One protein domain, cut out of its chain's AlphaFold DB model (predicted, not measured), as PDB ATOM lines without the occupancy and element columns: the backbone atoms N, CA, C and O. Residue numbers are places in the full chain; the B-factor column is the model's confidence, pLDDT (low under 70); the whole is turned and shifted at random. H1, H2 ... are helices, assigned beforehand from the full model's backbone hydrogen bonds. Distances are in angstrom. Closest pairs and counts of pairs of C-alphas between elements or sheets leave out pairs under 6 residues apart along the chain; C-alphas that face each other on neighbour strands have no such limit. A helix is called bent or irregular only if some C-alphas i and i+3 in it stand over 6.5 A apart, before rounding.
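Overview. This is residues 156 to 280 of the 286 residues of an uncharacterized protein of Stenotrophomonas sp. 364 (UniProt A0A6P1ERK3). H7, the longest helix, crosses H4, a helix in the middle of an all-helix domain. On another side of H4 packs H3, which with H1 and H2 makes a small three-helix bundle; H6 packs on H4 away from that bundle, and H5 lies beyond H6. The printed part has 125 residues with seven named helices, H1 to H7 in chain order, and no named strand. It is compact, with a radius of gyration of the C-alphas of 13.8 A and spans of 38 by 32 by 30 A.

Along the chain. H7, residues 261 to 277, is 26.7 A long and ends at C-alpha 277 (6.779, -40.517, -4.325). H4, residues 212 to 224, measures 18.8 A. H1, residues 156 to 166, begins at C-alpha 156 (-8.106, -48.174, -2.677). H2 is residues 172 to 184, H3 188 to 195, H5 234 to 240 and H6 250 to 258.

Arrangement. H7 touches H4 at a steep tilt of 61 degrees, closest at the C-alphas of Ala 217 and Ile 271, 4.9 A. H7 is only just irregular: C-alphas 273 and 276 are 6.9 A apart. H4 touches H3 at a shallow tilt of 10 degrees, opposite ways, a hairpin, with the C-alphas of Gly 195 and Gly 215 closest at 3.8 A. H3 touches H1, Ala 190 to Ala 157, C-alphas 3.7 A. H2 touches H3, Ser 182 to Ala 190, C-alphas 5.6 A. H4 touches H6, Ile 220 to Glu 251, C-alphas 5.8 A. H5 and H6 are close but not clearly touching, Met 236 to Tyr 250, C-alphas 6.7 A. Each O i to N i+4 pair is within hydrogen-bond range in H1 to H6, and 9 of 13 in H7.

Size, cuts and confidence. The C-alphas farthest apart, those of Ala 173 and Gly 246, are 37.9 A apart. The printed part has no cut. The link from H3 to H4, residues 196 to 211, is long. Residues 279 to 280 are under pLDDT 70.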
ATOM      1  N   VAL A 156      -8.593 -49.291  -3.500       97.25
ATOM      2  CA  VAL A 156      -8.106 -48.174  -2.677       97.25
ATOM      3  C   VAL A 156      -8.950 -46.916  -2.899       97.25
ATOM      4  O   VAL A 156      -9.298 -46.237  -1.934       97.25
ATOM      5  N   ALA A 157      -9.377 -46.627  -4.135       97.06
ATOM      6  CA  ALA A 157     -10.243 -45.477  -4.408       97.06
ATOM      7  C   ALA A 157     -11.574 -45.542  -3.648       97.06
ATOM      8  O   ALA A 157     -12.035 -44.535  -3.110       97.06
ATOM      9  N   SER A 158     -12.192 -46.719  -3.555       97.94
ATOM     10  CA  SER A 158     -13.431 -46.900  -2.802       97.94
ATOM     11  C   SER A 158     -13.209 -46.879  -1.296       97.94
ATOM     12  O   SER A 158     -14.082 -46.377  -0.590       97.94
ATOM     13  N   GLN A 159     -12.062 -47.355  -0.800       96.69
ATOM     14  CA  GLN A 159     -11.676 -47.169   0.604       96.69
ATOM     15  C   GLN A 159     -11.553 -45.672   0.928       96.69
ATOM     16  O   GLN A 159     -12.260 -45.174   1.805       96.69
ATOM     17  N   ALA A 160     -10.765 -44.927   0.147       95.75
ATOM     18  CA  ALA A 160     -10.600 -43.482   0.296       95.75
ATOM     19  C   ALA A 160     -11.941 -42.733   0.210       95.75
ATOM     20  O   ALA A 160     -12.238 -41.885   1.053       95.75
ATOM     21  N   TRP A 161     -12.798 -43.085  -0.757       95.50
ATOM     22  CA  TRP A 161     -14.125 -42.485  -0.896       95.50
ATOM     23  C   TRP A 161     -15.007 -42.734   0.334       95.50
ATOM     24  O   TRP A 161     -15.720 -41.830   0.766       95.50
ATOM     25  N   LEU A 162     -14.974 -43.938   0.922       94.94
ATOM     26  CA  LEU A 162     -15.780 -44.260   2.104       94.94
ATOM     27  C   LEU A 162     -15.400 -43.384   3.303       94.94
ATOM     28  O   LEU A 162     -16.306 -42.893   3.976       94.94
ATOM     29  N   HIS A 163     -14.107 -43.130   3.520       93.12
ATOM     30  CA  HIS A 163     -13.624 -42.219   4.568       93.12
ATOM     31  C   HIS A 163     -13.925 -40.751   4.255       93.12
ATOM     32  O   HIS A 163     -14.387 -39.992   5.109       93.12
ATOM     33  N   MET A 164     -13.749 -40.343   2.998       90.69
ATOM     34  CA  MET A 164     -14.129 -39.007   2.551       90.69
ATOM     35  C   MET A 164     -15.621 -38.739   2.824       90.69
ATOM     36  O   MET A 164     -15.969 -37.668   3.324       90.69
ATOM     37  N   ALA A 165     -16.486 -39.725   2.563       89.00
ATOM     38  CA  ALA A 165     -17.939 -39.617   2.660       89.00
ATOM     39  C   ALA A 165     -18.514 -39.626   4.091       89.00
ATOM     40  O   ALA A 165     -19.693 -39.288   4.250       89.00
ATOM     41  N   THR A 166     -17.756 -40.027   5.120       86.19
ATOM     42  CA  THR A 166     -18.190 -39.900   6.529       86.19
ATOM     43  C   THR A 166     -17.798 -38.560   7.143       86.19
ATOM     44  O   THR A 166     -18.328 -38.208   8.192       86.19
ATOM     45  N   LEU A 167     -16.921 -37.796   6.479       77.12
ATOM     46  CA  LEU A 167     -16.278 -36.588   7.016       77.12
ATOM     47  C   LEU A 167     -15.445 -36.837   8.285       77.12
ATOM     48  O   LEU A 167     -14.970 -35.886   8.902       77.12
ATOM     49  N   GLU A 168     -15.225 -38.098   8.653       83.00
ATOM     50  CA  GLU A 168     -14.357 -38.459   9.765       83.00
ATOM     51  C   GLU A 168     -12.898 -38.288   9.340       83.00
ATOM     52  O   GLU A 168     -12.514 -38.555   8.197       83.00
ATOM     53  N   THR A 169     -12.077 -37.788  10.258       86.56
ATOM     54  CA  THR A 169     -10.634 -37.704  10.029       86.56
ATOM     55  C   THR A 169     -10.055 -39.064  10.376       86.56
ATOM     56  O   THR A 169     -10.196 -39.509  11.514       86.56
ATOM     57  N   LEU A 170      -9.474 -39.736   9.380       91.69
ATOM     58  CA  LEU A 170      -8.645 -40.915   9.617       91.69
ATOM     59  C   LEU A 170      -7.501 -40.526  10.549       91.69
ATOM     60  O   LEU A 170      -7.070 -39.369  10.563       91.69
ATOM     61  N   ASP A 171      -6.986 -41.479  11.320       94.06
ATOM     62  CA  ASP A 171      -5.703 -41.209  11.939       94.06
ATOM     63  C   ASP A 171      -4.634 -41.027  10.853       94.06
ATOM     64  O   ASP A 171      -4.755 -41.455   9.699       94.06
ATOM     65  N   LYS A 172      -3.584 -40.306  11.227       95.06
ATOM     66  CA  LYS A 172      -2.529 -39.928  10.298       95.06
ATOM     67  C   LYS A 172      -1.812 -41.148   9.710       95.06
ATOM     68  O   LYS A 172      -1.392 -41.061   8.563       95.06
ATOM     69  N   ALA A 173      -1.651 -42.237  10.464       95.75
ATOM     70  CA  ALA A 173      -0.981 -43.432   9.963       95.75
ATOM     71  C   ALA A 173      -1.855 -44.124   8.910       95.75
ATOM     72  O   ALA A 173      -1.393 -44.321   7.795       95.75
ATOM     73  N   ASP A 174      -3.141 -44.328   9.197       95.38
ATOM     74  CA  ASP A 174      -4.104 -44.914   8.260       95.38
ATOM     75  C   ASP A 174      -4.231 -44.098   6.958       95.38
ATOM     76  O   ASP A 174      -4.342 -44.648   5.859       95.38
ATOM     77  N   TYR A 175      -4.192 -42.762   7.044       96.12
ATOM     78  CA  TYR A 175      -4.181 -41.904   5.856       96.12
ATOM     79  C   TYR A 175      -2.915 -42.079   5.012       96.12
ATOM     80  O   TYR A 175      -3.009 -42.152   3.784       96.12
ATOM     81  N   LEU A 176      -1.744 -42.142   5.651       95.94
ATOM     82  CA  LEU A 176      -0.476 -42.360   4.956       95.94
ATOM     83  C   LEU A 176      -0.412 -43.766   4.345       95.94
ATOM     84  O   LEU A 176      -0.008 -43.896   3.192       95.94
ATOM     85  N   ASP A 177      -0.928 -44.781   5.034       96.31
ATOM     86  CA  ASP A 177      -1.032 -46.143   4.512       96.31
ATOM     87  C   ASP A 177      -1.915 -46.198   3.254       96.31
ATOM     88  O   ASP A 177      -1.575 -46.874   2.281       96.31
ATOM     89  N   LEU A 178      -3.040 -45.471   3.219       96.25
ATOM     90  CA  LEU A 178      -3.879 -45.382   2.016       96.25
ATOM     91  C   LEU A 178      -3.191 -44.631   0.870       96.25
ATOM     92  O   LEU A 178      -3.369 -44.991  -0.296       96.25
ATOM     93  N   ILE A 179      -2.399 -43.601   1.179       95.81
ATOM     94  CA  ILE A 179      -1.573 -42.898   0.192       95.81
ATOM     95  C   ILE A 179      -0.560 -43.864  -0.425       95.81
ATOM     96  O   ILE A 179      -0.494 -43.964  -1.650       95.81
ATOM     97  N   GLU A 180       0.182 -44.608   0.391       94.81
ATOM     98  CA  GLU A 180       1.167 -45.583  -0.084       94.81
ATOM     99  C   GLU A 180       0.512 -46.669  -0.944       94.81
ATOM    100  O   GLU A 180       0.991 -46.966  -2.040       94.81
ATOM    101  N   GLN A 181      -0.638 -47.194  -0.511       95.44
ATOM    102  CA  GLN A 181      -1.427 -48.149  -1.290       95.44
ATOM    103  C   GLN A 181      -1.888 -47.563  -2.630       95.44
ATOM    104  O   GLN A 181      -1.819 -48.248  -3.650       95.44
ATOM    105  N   SER A 182      -2.324 -46.297  -2.657       95.00
ATOM    106  CA  SER A 182      -2.760 -45.639  -3.897       95.00
ATOM    107  C   SER A 182      -1.621 -45.487  -4.903       95.00
ATOM    108  O   SER A 182      -1.810 -45.740  -6.092       95.00
ATOM    109  N   ILE A 183      -0.426 -45.144  -4.416       92.50
ATOM    110  CA  ILE A 183       0.784 -44.998  -5.227       92.50
ATOM    111  C   ILE A 183       1.227 -46.362  -5.756       92.50
ATOM    112  O   ILE A 183       1.496 -46.499  -6.947       92.50
ATOM    113  N   ALA A 184       1.273 -47.378  -4.890       92.19
ATOM    114  CA  ALA A 184       1.674 -48.731  -5.266       92.19
ATOM    115  C   ALA A 184       0.727 -49.356  -6.304       92.19
ATOM    116  O   ALA A 184       1.172 -50.103  -7.174       92.19
ATOM    117  N   ALA A 185      -0.567 -49.037  -6.226       91.12
ATOM    118  CA  ALA A 185      -1.583 -49.506  -7.162       91.12
ATOM    119  C   ALA A 185      -1.705 -48.653  -8.442       91.12
ATOM    120  O   ALA A 185      -2.465 -49.035  -9.332       91.12
ATOM    121  N   ASP A 186      -1.000 -47.516  -8.532       90.56
ATOM    122  CA  ASP A 186      -1.200 -46.477  -9.559       90.56
ATOM    123  C   ASP A 186      -2.682 -46.054  -9.687       90.56
ATOM    124  O   ASP A 186      -3.205 -45.805 -10.775       90.56
ATOM    125  N   ASP A 187      -3.395 -46.011  -8.554       94.25
ATOM    126  CA  ASP A 187      -4.823 -45.696  -8.500       94.25
ATOM    127  C   ASP A 187      -5.025 -44.178  -8.417       94.25
ATOM    128  O   ASP A 187      -5.161 -43.585  -7.342       94.25
ATOM    129  N   LEU A 188      -5.028 -43.530  -9.584       93.56
ATOM    130  CA  LEU A 188      -5.118 -42.073  -9.699       93.56
ATOM    131  C   LEU A 188      -6.424 -41.499  -9.110       93.56
ATOM    132  O   LEU A 188      -6.436 -40.368  -8.618       93.56
ATOM    133  N   ASP A 189      -7.512 -42.277  -9.098       93.25
ATOM    134  CA  ASP A 189      -8.761 -41.889  -8.431       93.25
ATOM    135  C   ASP A 189      -8.622 -41.898  -6.909       93.25
ATOM    136  O   ASP A 189      -9.127 -40.994  -6.235       93.25
ATOM    137  N   ALA A 190      -7.902 -42.878  -6.357       95.44
ATOM    138  CA  ALA A 190      -7.597 -42.912  -4.933       95.44
ATOM    139  C   ALA A 190      -6.753 -41.703  -4.528       95.44
ATOM    140  O   ALA A 190      -7.116 -41.001  -3.586       95.44
ATOM    141  N   MET A 191      -5.700 -41.392  -5.292       94.00
ATOM    142  CA  MET A 191      -4.887 -40.190  -5.076       94.00
ATOM    143  C   MET A 191      -5.749 -38.922  -5.078       94.00
ATOM    144  O   MET A 191      -5.571 -38.042  -4.233       94.00
ATOM    145  N   ARG A 192      -6.731 -38.838  -5.985       92.31
ATOM    146  CA  ARG A 192      -7.651 -37.701  -6.045       92.31
ATOM    147  C   ARG A 192      -8.529 -37.595  -4.798       92.31
ATOM    148  O   ARG A 192      -8.617 -36.514  -4.220       92.31
ATOM    149  N   TYR A 193      -9.159 -38.689  -4.363       93.75
ATOM    150  CA  TYR A 193      -9.983 -38.692  -3.146       93.75
ATOM    151  C   TYR A 193      -9.165 -38.393  -1.888       93.75
ATOM    152  O   TYR A 193      -9.595 -37.598  -1.054       93.75
ATOM    153  N   LEU A 194      -7.969 -38.969  -1.766       95.31
ATOM    154  CA  LEU A 194      -7.073 -38.720  -0.638       95.31
ATOM    155  C   LEU A 194      -6.594 -37.262  -0.616       95.31
ATOM    156  O   LEU A 194      -6.608 -36.632   0.440       95.31
ATOM    157  N   GLY A 195      -6.295 -36.678  -1.778       94.50
ATOM    158  CA  GLY A 195      -5.932 -35.264  -1.888       94.50
ATOM    159  C   GLY A 195      -7.036 -34.315  -1.414       94.50
ATOM    160  O   GLY A 195      -6.736 -33.287  -0.810       94.50
ATOM    161  N   GLN A 196      -8.312 -34.679  -1.584       91.44
ATOM    162  CA  GLN A 196      -9.436 -33.912  -1.028       91.44
ATOM    163  C   GLN A 196      -9.524 -33.979   0.499       91.44
ATOM    164  O   GLN A 196     -10.197 -33.146   1.097       91.44
ATOM    165  N   MET A 197      -8.866 -34.941   1.146       93.56
ATOM    166  CA  MET A 197      -8.844 -35.065   2.606       93.56
ATOM    167  C   MET A 197      -7.584 -34.472   3.239       93.56
ATOM    168  O   MET A 197      -7.566 -34.285   4.452       93.56
ATOM    169  N   ALA A 198      -6.552 -34.149   2.454       93.75
ATOM    170  CA  ALA A 198      -5.258 -33.700   2.972       93.75
ATOM    171  C   ALA A 198      -5.348 -32.441   3.856       93.75
ATOM    172  O   ALA A 198      -4.560 -32.289   4.786       93.75
ATOM    173  N   TYR A 199      -6.339 -31.570   3.617       91.06
ATOM    174  CA  TYR A 199      -6.594 -30.372   4.433       91.06
ATOM    175  C   TYR A 199      -6.945 -30.684   5.899       91.06
ATOM    176  O   TYR A 199      -6.899 -29.787   6.737       91.06
ATOM    177  N   ARG A 200      -7.322 -31.931   6.214       92.06
ATOM    178  CA  ARG A 200      -7.636 -32.382   7.579       92.06
ATOM    179  C   ARG A 200      -6.385 -32.642   8.422       92.06
ATOM    180  O   ARG A 200      -6.516 -32.867   9.621       92.06
ATOM    181  N   TYR A 201      -5.202 -32.625   7.810       93.44
ATOM    182  CA  TYR A 201      -3.928 -32.861   8.479       93.44
ATOM    183  C   TYR A 201      -3.068 -31.605   8.432       93.44
ATOM    184  O   TYR A 201      -2.929 -30.982   7.379       93.44
ATOM    185  N   ASP A 202      -2.448 -31.272   9.558       92.00
ATOM    186  CA  ASP A 202      -1.476 -30.187   9.621       92.00
ATOM    187  C   ASP A 202      -0.202 -30.554   8.840       92.00
ATOM    188  O   ASP A 202       0.287 -31.685   8.913       92.00
ATOM    189  N   ASP A 203       0.366 -29.585   8.112       89.81
ATOM    190  CA  ASP A 203       1.716 -29.713   7.541       89.81
ATOM    191  C   ASP A 203       2.742 -29.509   8.666       89.81
ATOM    192  O   ASP A 203       3.238 -28.407   8.904       89.81
ATOM    193  N   ASP A 204       3.022 -30.588   9.396       89.75
ATOM    194  CA  ASP A 204       4.048 -30.656  10.442       89.75
ATOM    195  C   ASP A 204       5.452 -30.977   9.885       89.75
ATOM    196  O   ASP A 204       6.397 -31.196  10.646       89.75
ATOM    197  N   GLY A 205       5.597 -31.025   8.555       86.69
ATOM    198  CA  GLY A 205       6.842 -31.353   7.864       86.69
ATOM    199  C   GLY A 205       7.244 -32.831   7.902       86.69
ATOM    200  O   GLY A 205       8.285 -33.176   7.345       86.69
ATOM    201  N   SER A 206       6.453 -33.713   8.520       90.25
ATOM    202  CA  SER A 206       6.800 -35.138   8.642       90.25
ATOM    203  C   SER A 206       6.562 -35.953   7.369       90.25
ATOM    204  O   SER A 206       7.225 -36.969   7.173       90.25
ATOM    205  N   HIS A 207       5.631 -35.530   6.507       91.81
ATOM    206  CA  HIS A 207       5.326 -36.219   5.254       91.81
ATOM    207  C   HIS A 207       4.799 -35.241   4.186       91.81
ATOM    208  O   HIS A 207       3.967 -34.388   4.501       91.81
ATOM    209  N   PRO A 208       5.226 -35.348   2.911       91.94
ATOM    210  CA  PRO A 208       4.908 -34.358   1.876       91.94
ATOM    211  C   PRO A 208       3.441 -34.335   1.408       91.94
ATOM    212  O   PRO A 208       3.067 -33.395   0.717       91.94
ATOM    213  N   VAL A 209       2.614 -35.329   1.773       93.12
ATOM    214  CA  VAL A 209       1.168 -35.406   1.421       93.12
ATOM    215  C   VAL A 209       0.226 -34.771   2.457       93.12
ATOM    216  O   VAL A 209      -0.994 -34.920   2.352       93.12
ATOM    217  N   LEU A 210       0.778 -34.121   3.483       94.19
ATOM    218  CA  LEU A 210       0.015 -33.508   4.570       94.19
ATOM    219  C   LEU A 210      -0.167 -32.008   4.331       94.19
ATOM    220  O   LEU A 210       0.728 -31.333   3.819       94.19
ATOM    221  N   GLY A 211      -1.325 -31.488   4.726       92.56
ATOM    222  CA  GLY A 211      -1.692 -30.094   4.529       92.56
ATOM    223  C   GLY A 211      -2.495 -29.845   3.255       92.56
ATOM    224  O   GLY A 211      -2.455 -30.589   2.275       92.56
ATOM    225  N   GLU A 212      -3.221 -28.729   3.260       90.19
ATOM    226  CA  GLU A 212      -4.116 -28.327   2.170       90.19
ATOM    227  C   GLU A 212      -3.404 -28.256   0.807       90.19
ATOM    228  O   GLU A 212      -3.865 -28.837  -0.176       90.19
ATOM    229  N   LEU A 213      -2.242 -27.593   0.744       94.38
ATOM    230  CA  LEU A 213      -1.485 -27.453  -0.507       94.38
ATOM    231  C   LEU A 213      -0.950 -28.791  -1.020       94.38
ATOM    232  O   LEU A 213      -0.863 -28.981  -2.233       94.38
ATOM    233  N   ALA A 214      -0.629 -29.724  -0.122       94.00
ATOM    234  CA  ALA A 214      -0.242 -31.072  -0.510       94.00
ATOM    235  C   ALA A 214      -1.417 -31.839  -1.129       94.00
ATOM    236  O   ALA A 214      -1.223 -32.583  -2.085       94.00
ATOM    237  N   GLY A 215      -2.645 -31.595  -0.662       94.88
ATOM    238  CA  GLY A 215      -3.861 -32.150  -1.260       94.88
ATOM    239  C   GLY A 215      -4.093 -31.710  -2.701       94.88
ATOM    240  O   GLY A 215      -4.424 -32.529  -3.564       94.88
ATOM    241  N   TYR A 216      -3.884 -30.425  -2.991       95.81
ATOM    242  CA  TYR A 216      -3.916 -29.926  -4.367       95.81
ATOM    243  C   TYR A 216      -2.776 -30.501  -5.206       95.81
ATOM    244  O   TYR A 216      -3.012 -30.956  -6.325       95.81
ATOM    245  N   ALA A 217      -1.561 -30.526  -4.663       95.56
ATOM    246  CA  ALA A 217      -0.394 -31.053  -5.355       95.56
ATOM    247  C   ALA A 217      -0.538 -32.552  -5.689       95.56
ATOM    248  O   ALA A 217      -0.198 -32.963  -6.798       95.56
ATOM    249  N   LEU A 218      -1.128 -33.351  -4.793       94.94
ATOM    250  CA  LEU A 218      -1.433 -34.765  -5.019       94.94
ATOM    251  C   LEU A 218      -2.455 -34.966  -6.148       94.94
ATOM    252  O   LEU A 218      -2.263 -35.812  -7.020       94.94
ATOM    253  N   GLN A 219      -3.519 -34.159  -6.170       94.69
ATOM    254  CA  GLN A 219      -4.518 -34.197  -7.242       94.69
ATOM    255  C   GLN A 219      -3.918 -33.776  -8.592       94.69
ATOM    256  O   GLN A 219      -4.149 -34.439  -9.597       94.69
ATOM    257  N   ILE A 220      -3.090 -32.728  -8.616       94.50
ATOM    258  CA  ILE A 220      -2.369 -32.292  -9.822       94.50
ATOM    259  C   ILE A 220      -1.413 -33.384 -10.315       94.50
ATOM    260  O   ILE A 220      -1.348 -33.646 -11.516       94.50
ATOM    261  N   ALA A 221      -0.702 -34.060  -9.410       92.62
ATOM    262  CA  ALA A 221       0.152 -35.187  -9.770       92.62
ATOM    263  C   ALA A 221      -0.654 -36.322 -10.423       92.62
ATOM    264  O   ALA A 221      -0.233 -36.843 -11.454       92.62
ATOM    265  N   ALA A 222      -1.841 -36.649  -9.897       92.25
ATOM    266  CA  ALA A 222      -2.746 -37.614 -10.524       92.25
ATOM    267  C   ALA A 222      -3.163 -37.173 -11.943       92.25
ATOM    268  O   ALA A 222      -3.086 -37.963 -12.885       92.25
ATOM    269  N   CYS A 223      -3.523 -35.898 -12.127       92.12
ATOM    270  CA  CYS A 223      -3.867 -35.330 -13.436       92.12
ATOM    271  C   CYS A 223      -2.718 -35.453 -14.446       92.12
ATOM    272  O   CYS A 223      -2.910 -35.936 -15.560       92.12
ATOM    273  N   ARG A 224      -1.495 -35.084 -14.044       91.44
ATOM    274  CA  ARG A 224      -0.293 -35.179 -14.893       91.44
ATOM    275  C   ARG A 224       0.063 -36.622 -15.264       91.44
ATOM    276  O   ARG A 224       0.736 -36.838 -16.268       91.44
ATOM    277  N   ARG A 225      -0.400 -37.600 -14.480       89.19
ATOM    278  CA  ARG A 225      -0.242 -39.040 -14.733       89.19
ATOM    279  C   ARG A 225      -1.375 -39.657 -15.559       89.19
ATOM    280  O   ARG A 225      -1.305 -40.841 -15.869       89.19
ATOM    281  N   GLY A 226      -2.380 -38.875 -15.957       89.69
ATOM    282  CA  GLY A 226      -3.448 -39.324 -16.853       89.69
ATOM    283  C   GLY A 226      -4.827 -39.459 -16.211       89.69
ATOM    284  O   GLY A 226      -5.729 -39.980 -16.862       89.69
ATOM    285  N   ALA A 227      -5.025 -38.984 -14.975       90.56
ATOM    286  CA  ALA A 227      -6.381 -38.798 -14.465       90.56
ATOM    287  C   ALA A 227      -7.130 -37.772 -15.333       90.56
ATOM    288  O   ALA A 227      -6.542 -36.798 -15.811       90.56
ATOM    289  N   ASP A 228      -8.434 -37.979 -15.527       89.25
ATOM    290  CA  ASP A 228      -9.255 -37.099 -16.359       89.25
ATOM    291  C   ASP A 228      -9.519 -35.753 -15.663       89.25
ATOM    292  O   ASP A 228     -10.464 -35.583 -14.889       89.25
ATOM    293  N   CYS A 229      -8.636 -34.797 -15.941       90.25
ATOM    294  CA  CYS A 229      -8.653 -33.445 -15.392       90.25
ATOM    295  C   CYS A 229      -8.736 -32.360 -16.474       90.25
ATOM    296  O   CYS A 229      -8.425 -31.197 -16.206       90.25
ATOM    297  N   VAL A 230      -9.089 -32.733 -17.706       89.50
ATOM    298  CA  VAL A 230      -9.116 -31.816 -18.855       89.50
ATOM    299  C   VAL A 230     -10.393 -30.973 -18.869       89.50
ATOM    300  O   VAL A 230     -11.398 -31.355 -18.277       89.50
ATOM    301  N   ALA A 231     -10.385 -29.857 -19.602       85.62
ATOM    302  CA  ALA A 231     -11.461 -28.854 -19.637       85.62
ATOM    303  C   ALA A 231     -12.879 -29.385 -19.892       85.62
ATOM    304  O   ALA A 231     -13.846 -28.854 -19.357       85.62
ATOM    305  N   SER A 232     -13.016 -30.417 -20.723       81.94
ATOM    306  CA  SER A 232     -14.302 -31.048 -21.059       81.94
ATOM    307  C   SER A 232     -14.556 -32.359 -20.303       81.94
ATOM    308  O   SER A 232     -15.535 -33.060 -20.585       81.94
ATOM    309  N   GLY A 233     -13.670 -32.703 -19.366       86.75
ATOM    310  CA  GLY A 233     -13.768 -33.887 -18.524       86.75
ATOM    311  C   GLY A 233     -14.869 -33.755 -17.462       86.75
ATOM    312  O   GLY A 233     -15.304 -32.646 -17.137       86.75
ATOM    313  N   PRO A 234     -15.344 -34.871 -16.875       88.38
ATOM    314  CA  PRO A 234     -16.409 -34.865 -15.875       88.38
ATOM    315  C   PRO A 234     -16.116 -33.988 -14.655       88.38
ATOM    316  O   PRO A 234     -17.036 -33.348 -14.146       88.38
ATOM    317  N   LEU A 235     -14.858 -33.945 -14.200       89.25
ATOM    318  CA  LEU A 235     -14.436 -33.111 -13.074       89.25
ATOM    319  C   LEU A 235     -14.599 -31.622 -13.401       89.25
ATOM    320  O   LEU A 235     -15.217 -30.879 -12.643       89.25
ATOM    321  N   MET A 236     -14.083 -31.198 -14.552       91.50
ATOM    322  CA  MET A 236     -14.130 -29.800 -14.974       91.50
ATOM    323  C   MET A 236     -15.550 -29.336 -15.293       91.50
ATOM    324  O   MET A 236     -15.925 -28.215 -14.956       91.50
ATOM    325  N   ASP A 237     -16.391 -30.223 -15.824       92.19
ATOM    326  CA  ASP A 237     -17.803 -29.914 -16.025       92.19
ATOM    327  C   ASP A 237     -18.545 -29.692 -14.695       92.19
ATOM    328  O   ASP A 237     -19.420 -28.829 -14.623       92.19
ATOM    329  N   GLN A 238     -18.175 -30.401 -13.619       89.62
ATOM    330  CA  GLN A 238     -18.704 -30.114 -12.279       89.62
ATOM    331  C   GLN A 238     -18.232 -28.758 -11.748       89.62
ATOM    332  O   GLN A 238     -19.050 -28.020 -11.203       89.62
ATOM    333  N   PHE A 239     -16.951 -28.412 -11.913       89.56
ATOM    334  CA  PHE A 239     -16.435 -27.090 -11.534       89.56
ATOM    335  C   PHE A 239     -17.158 -25.966 -12.272       89.56
ATOM    336  O   PHE A 239     -17.567 -24.985 -11.653       89.56
ATOM    337  N   CYS A 240     -17.414 -26.146 -13.566       91.44
ATOM    338  CA  CYS A 240     -18.147 -25.159 -14.341       91.44
ATOM    339  C   CYS A 240     -19.602 -25.003 -13.851       91.44
ATOM    340  O   CYS A 240     -20.078 -23.883 -13.672       91.44
ATOM    341  N   GLN A 241     -20.286 -26.091 -13.477       88.12
ATOM    342  CA  GLN A 241     -21.604 -26.009 -12.817       88.12
ATOM    343  C   GLN A 241     -21.576 -25.338 -11.427       88.12
ATOM    344  O   GLN A 241     -22.629 -25.038 -10.870       88.12
ATOM    345  N   MET A 242     -20.397 -25.090 -10.851       85.44
ATOM    346  CA  MET A 242     -20.221 -24.321  -9.612       85.44
ATOM    347  C   MET A 242     -19.749 -22.878  -9.861       85.44
ATOM    348  O   MET A 242     -19.528 -22.140  -8.904       85.44
ATOM    349  N   GLY A 243     -19.625 -22.458 -11.125       80.12
ATOM    350  CA  GLY A 243     -19.220 -21.104 -11.517       80.12
ATOM    351  C   GLY A 243     -17.745 -20.957 -11.901       80.12
ATOM    352  O   GLY A 243     -17.359 -19.891 -12.370       80.12
ATOM    353  N   SER A 244     -16.945 -22.016 -11.777       84.00
ATOM    354  CA  SER A 244     -15.530 -22.063 -12.179       84.00
ATOM    355  C   SER A 244     -15.379 -22.500 -13.637       84.00
ATOM    356  O   SER A 244     -14.800 -23.542 -13.948       84.00
ATOM    357  N   CYS A 245     -15.994 -21.743 -14.546       81.81
ATOM    358  CA  CYS A 245     -15.906 -21.985 -15.984       81.81
ATOM    359  C   CYS A 245     -14.794 -21.126 -16.591       81.81
ATOM    360  O   CYS A 245     -14.796 -19.913 -16.416       81.81
ATOM    361  N   GLY A 246     -13.892 -21.725 -17.371       72.38
ATOM    362  CA  GLY A 246     -12.911 -20.976 -18.174       72.38
ATOM    363  C   GLY A 246     -11.452 -21.254 -17.828       72.38
ATOM    364  O   GLY A 246     -10.579 -20.994 -18.657       72.38
ATOM    365  N   SER A 247     -11.181 -21.862 -16.675       70.06
ATOM    366  CA  SER A 247      -9.914 -22.556 -16.458       70.06
ATOM    367  C   SER A 247      -9.846 -23.785 -17.362       70.06
ATOM    368  O   SER A 247     -10.827 -24.517 -17.485       70.06
ATOM    369  N   GLY A 248      -8.708 -23.986 -18.035       82.56
ATOM    370  CA  GLY A 248      -8.508 -25.110 -18.941       82.56
ATOM    371  C   GLY A 248      -8.598 -26.436 -18.195       82.56
ATOM    372  O   GLY A 248      -9.624 -27.094 -18.209       82.56
ATOM    373  N   ASP A 249      -7.525 -26.849 -17.542       90.69
ATOM    374  CA  ASP A 249      -7.496 -28.078 -16.743       90.69
ATOM    375  C   ASP A 249      -7.649 -27.795 -15.237       90.69
ATOM    376  O   ASP A 249      -7.668 -26.647 -14.782       90.69
ATOM    377  N   TYR A 250      -7.739 -28.866 -14.445       92.94
ATOM    378  CA  TYR A 250      -7.819 -28.777 -12.986       92.94
ATOM    379  C   TYR A 250      -6.638 -28.017 -12.359       92.94
ATOM    380  O   TYR A 250      -6.819 -27.287 -11.386       92.94
ATOM    381  N   GLU A 251      -5.425 -28.156 -12.902       93.62
ATOM    382  CA  GLU A 251      -4.255 -27.455 -12.366       93.62
ATOM    383  C   GLU A 251      -4.406 -25.935 -12.529       93.62
ATOM    384  O   GLU A 251      -4.093 -25.177 -11.607       93.62
ATOM    385  N   GLN A 252      -4.953 -25.485 -13.658       91.94
ATOM    386  CA  GLN A 252      -5.274 -24.076 -13.881       91.94
ATOM    387  C   GLN A 252      -6.348 -23.570 -12.912       91.94
ATOM    388  O   GLN A 252      -6.164 -22.492 -12.347       91.94
ATOM    389  N   VAL A 253      -7.403 -24.355 -12.643       91.38
ATOM    390  CA  VAL A 253      -8.425 -24.007 -11.630       91.38
ATOM    391  C   VAL A 253      -7.771 -23.787 -10.272       91.38
ATOM    392  O   VAL A 253      -7.987 -22.760  -9.630       91.38
ATOM    393  N   VAL A 254      -6.927 -24.725  -9.838       92.81
ATOM    394  CA  VAL A 254      -6.232 -24.611  -8.554       92.81
ATOM    395  C   VAL A 254      -5.410 -23.323  -8.506       92.81
ATOM    396  O   VAL A 254      -5.531 -22.540  -7.566       92.81
ATOM    397  N   ARG A 255      -4.585 -23.079  -9.528       92.56
ATOM    398  CA  ARG A 255      -3.642 -21.953  -9.548       92.56
ATOM    399  C   ARG A 255      -4.318 -20.591  -9.650       92.56
ATOM    400  O   ARG A 255      -3.789 -19.630  -9.095       92.56
ATOM    401  N   HIS A 256      -5.423 -20.490 -10.383       89.12
ATOM    402  CA  HIS A 256      -6.025 -19.203 -10.734       89.12
ATOM    403  C   HIS A 256      -7.283 -18.875  -9.932       89.12
ATOM    404  O   HIS A 256      -7.577 -17.694  -9.741       89.12
ATOM    405  N   GLU A 257      -8.003 -19.888  -9.451       87.69
ATOM    406  CA  GLU A 257      -9.306 -19.704  -8.811       87.69
ATOM    407  C   GLU A 257      -9.311 -20.123  -7.341       87.69
ATOM    408  O   GLU A 257      -9.885 -19.418  -6.511       87.69
ATOM    409  N   LEU A 258      -8.661 -21.241  -6.996       88.94
ATOM    410  CA  LEU A 258      -8.721 -21.784  -5.630       88.94
ATOM    411  C   LEU A 258      -7.650 -21.208  -4.702       88.94
ATOM    412  O   LEU A 258      -7.871 -21.106  -3.497       88.94
ATOM    413  N   LEU A 259      -6.492 -20.823  -5.242       91.75
ATOM    414  CA  LEU A 259      -5.376 -20.316  -4.450       91.75
ATOM    415  C   LEU A 259      -5.293 -18.788  -4.439       91.75
ATOM    416  O   LEU A 259      -5.497 -18.098  -5.438       91.75
ATOM    417  N   ALA A 260      -4.895 -18.233  -3.294       90.31
ATOM    418  CA  ALA A 260      -4.468 -16.844  -3.223       90.31
ATOM    419  C   ALA A 260      -3.130 -16.648  -3.974       90.31
ATOM    420  O   ALA A 260      -2.293 -17.553  -3.970       90.31
ATOM    421  N   PRO A 261      -2.843 -15.449  -4.526       82.69
ATOM    422  CA  PRO A 261      -1.618 -15.198  -5.298       82.69
ATOM    423  C   PRO A 261      -0.309 -15.593  -4.592       82.69
ATOM    424  O   PRO A 261       0.630 -16.051  -5.233       82.69
ATOM    425  N   GLY A 262      -0.245 -15.473  -3.259       87.50
ATOM    426  CA  GLY A 262       0.930 -15.859  -2.465       87.50
ATOM    427  C   GLY A 262       1.092 -17.367  -2.222       87.50
ATOM    428  O   GLY A 262       2.105 -17.784  -1.665       87.50
ATOM    429  N   GLN A 263       0.112 -18.191  -2.601       93.06
ATOM    430  CA  GLN A 263       0.134 -19.639  -2.380       93.06
ATOM    431  C   GLN A 263       0.667 -20.425  -3.583       93.06
ATOM    432  O   GLN A 263       1.098 -21.556  -3.391       93.06
ATOM    433  N   VAL A 264       0.718 -19.845  -4.789       94.19
ATOM    434  CA  VAL A 264       1.144 -20.562  -6.010       94.19
ATOM    435  C   VAL A 264       2.578 -21.090  -5.890       94.19
ATOM    436  O   VAL A 264       2.811 -22.274  -6.099       94.19
ATOM    437  N   ALA A 265       3.524 -20.268  -5.429       93.31
ATOM    438  CA  ALA A 265       4.901 -20.722  -5.197       93.31
ATOM    439  C   ALA A 265       4.998 -21.823  -4.119       93.31
ATOM    440  O   ALA A 265       5.873 -22.685  -4.177       93.31
ATOM    441  N   ARG A 266       4.091 -21.820  -3.131       93.75
ATOM    442  CA  ARG A 266       4.026 -22.878  -2.110       93.75
ATOM    443  C   ARG A 266       3.405 -24.162  -2.665       93.75
ATOM    444  O   ARG A 266       3.820 -25.238  -2.246       93.75
ATOM    445  N   LEU A 267       2.455 -24.056  -3.596       95.75
ATOM    446  CA  LEU A 267       1.935 -25.197  -4.348       95.75
ATOM    447  C   LEU A 267       3.047 -25.837  -5.180       95.75
ATOM    448  O   LEU A 267       3.216 -27.047  -5.107       95.75
ATOM    449  N   ASP A 268       3.835 -25.041  -5.908       94.31
ATOM    450  CA  ASP A 268       4.958 -25.555  -6.702       94.31
ATOM    451  C   ASP A 268       5.959 -26.308  -5.821       94.31
ATOM    452  O   ASP A 268       6.327 -27.441  -6.125       94.31
ATOM    453  N   ALA A 269       6.314 -25.745  -4.663       92.94
ATOM    454  CA  ALA A 269       7.158 -26.434  -3.691       92.94
ATOM    455  C   ALA A 269       6.522 -27.733  -3.154       92.94
ATOM    456  O   ALA A 269       7.229 -28.709  -2.913       92.94
ATOM    457  N   ALA A 270       5.199 -27.775  -2.955       93.81
ATOM    458  CA  ALA A 270       4.499 -28.991  -2.545       93.81
ATOM    459  C   ALA A 270       4.503 -30.064  -3.648       93.81
ATOM    460  O   ALA A 270       4.742 -31.229  -3.342       93.81
ATOM    461  N   ILE A 271       4.313 -29.678  -4.915       93.88
ATOM    462  CA  ILE A 271       4.419 -30.582  -6.071       93.88
ATOM    463  C   ILE A 271       5.825 -31.183  -6.132       93.88
ATOM    464  O   ILE A 271       5.957 -32.402  -6.184       93.88
ATOM    465  N   GLU A 272       6.870 -30.360  -6.030       91.88
ATOM    466  CA  GLU A 272       8.260 -30.836  -6.050       91.88
ATOM    467  C   GLU A 272       8.581 -31.790  -4.890       91.88
ATOM    468  O   GLU A 272       9.250 -32.802  -5.090       91.88
ATOM    469  N   ARG A 273       8.060 -31.527  -3.682       91.38
ATOM    470  CA  ARG A 273       8.210 -32.443  -2.534       91.38
ATOM    471  C   ARG A 273       7.526 -33.795  -2.755       91.38
ATOM    472  O   ARG A 273       7.978 -34.789  -2.191       91.38
ATOM    473  N   LEU A 274       6.436 -33.829  -3.519       90.44
ATOM    474  CA  LEU A 274       5.659 -35.039  -3.788       90.44
ATOM    475  C   LEU A 274       6.191 -35.854  -4.962       90.44
ATOM    476  O   LEU A 274       6.037 -37.071  -4.953       90.44
ATOM    477  N   THR A 275       6.827 -35.218  -5.948       86.75
ATOM    478  CA  THR A 275       7.345 -35.879  -7.156       86.75
ATOM    479  C   THR A 275       8.131 -37.171  -6.876       86.75
ATOM    480  O   THR A 275       7.860 -38.160  -7.557       86.75
ATOM    481  N   PRO A 276       9.035 -37.244  -5.872       88.62
ATOM    482  CA  PRO A 276       9.788 -38.466  -5.583       88.62
ATOM    483  C   PRO A 276       8.932 -39.667  -5.163       88.62
ATOM    484  O   PRO A 276       9.410 -40.797  -5.236       88.62
ATOM    485  N   LEU A 277       7.690 -39.444  -4.718       86.50
ATOM    486  CA  LEU A 277       6.779 -40.517  -4.325       86.50
ATOM    487  C   LEU A 277       6.179 -41.254  -5.525       86.50
ATOM    488  O   LEU A 277       5.679 -42.362  -5.362       86.50
ATOM    489  N   PHE A 278       6.212 -40.667  -6.722       81.94
ATOM    490  CA  PHE A 278       5.596 -41.252  -7.907       81.94
ATOM    491  C   PHE A 278       6.663 -41.874  -8.808       81.94
ATOM    492  O   PHE A 278       7.341 -41.146  -9.538       81.94
ATOM    493  N   PRO A 279       6.819 -43.209  -8.815       69.31
ATOM    494  CA  PRO A 279       7.742 -43.850  -9.737       69.31
ATOM    495  C   PRO A 279       7.329 -43.577 -11.191       69.31
ATOM    496  O   PRO A 279       6.136 -43.482 -11.519       69.31
ATOM    497  N   ASP A 280       8.325 -43.456 -12.072       63.47
ATOM    498  CA  ASP A 280       8.096 -43.350 -13.512       63.47
ATOM    499  C   ASP A 280       7.432 -44.655 -14.004       63.47
ATOM    500  O   ASP A 280       8.031 -45.734 -13.876       63.47
TER     501      ASP A 280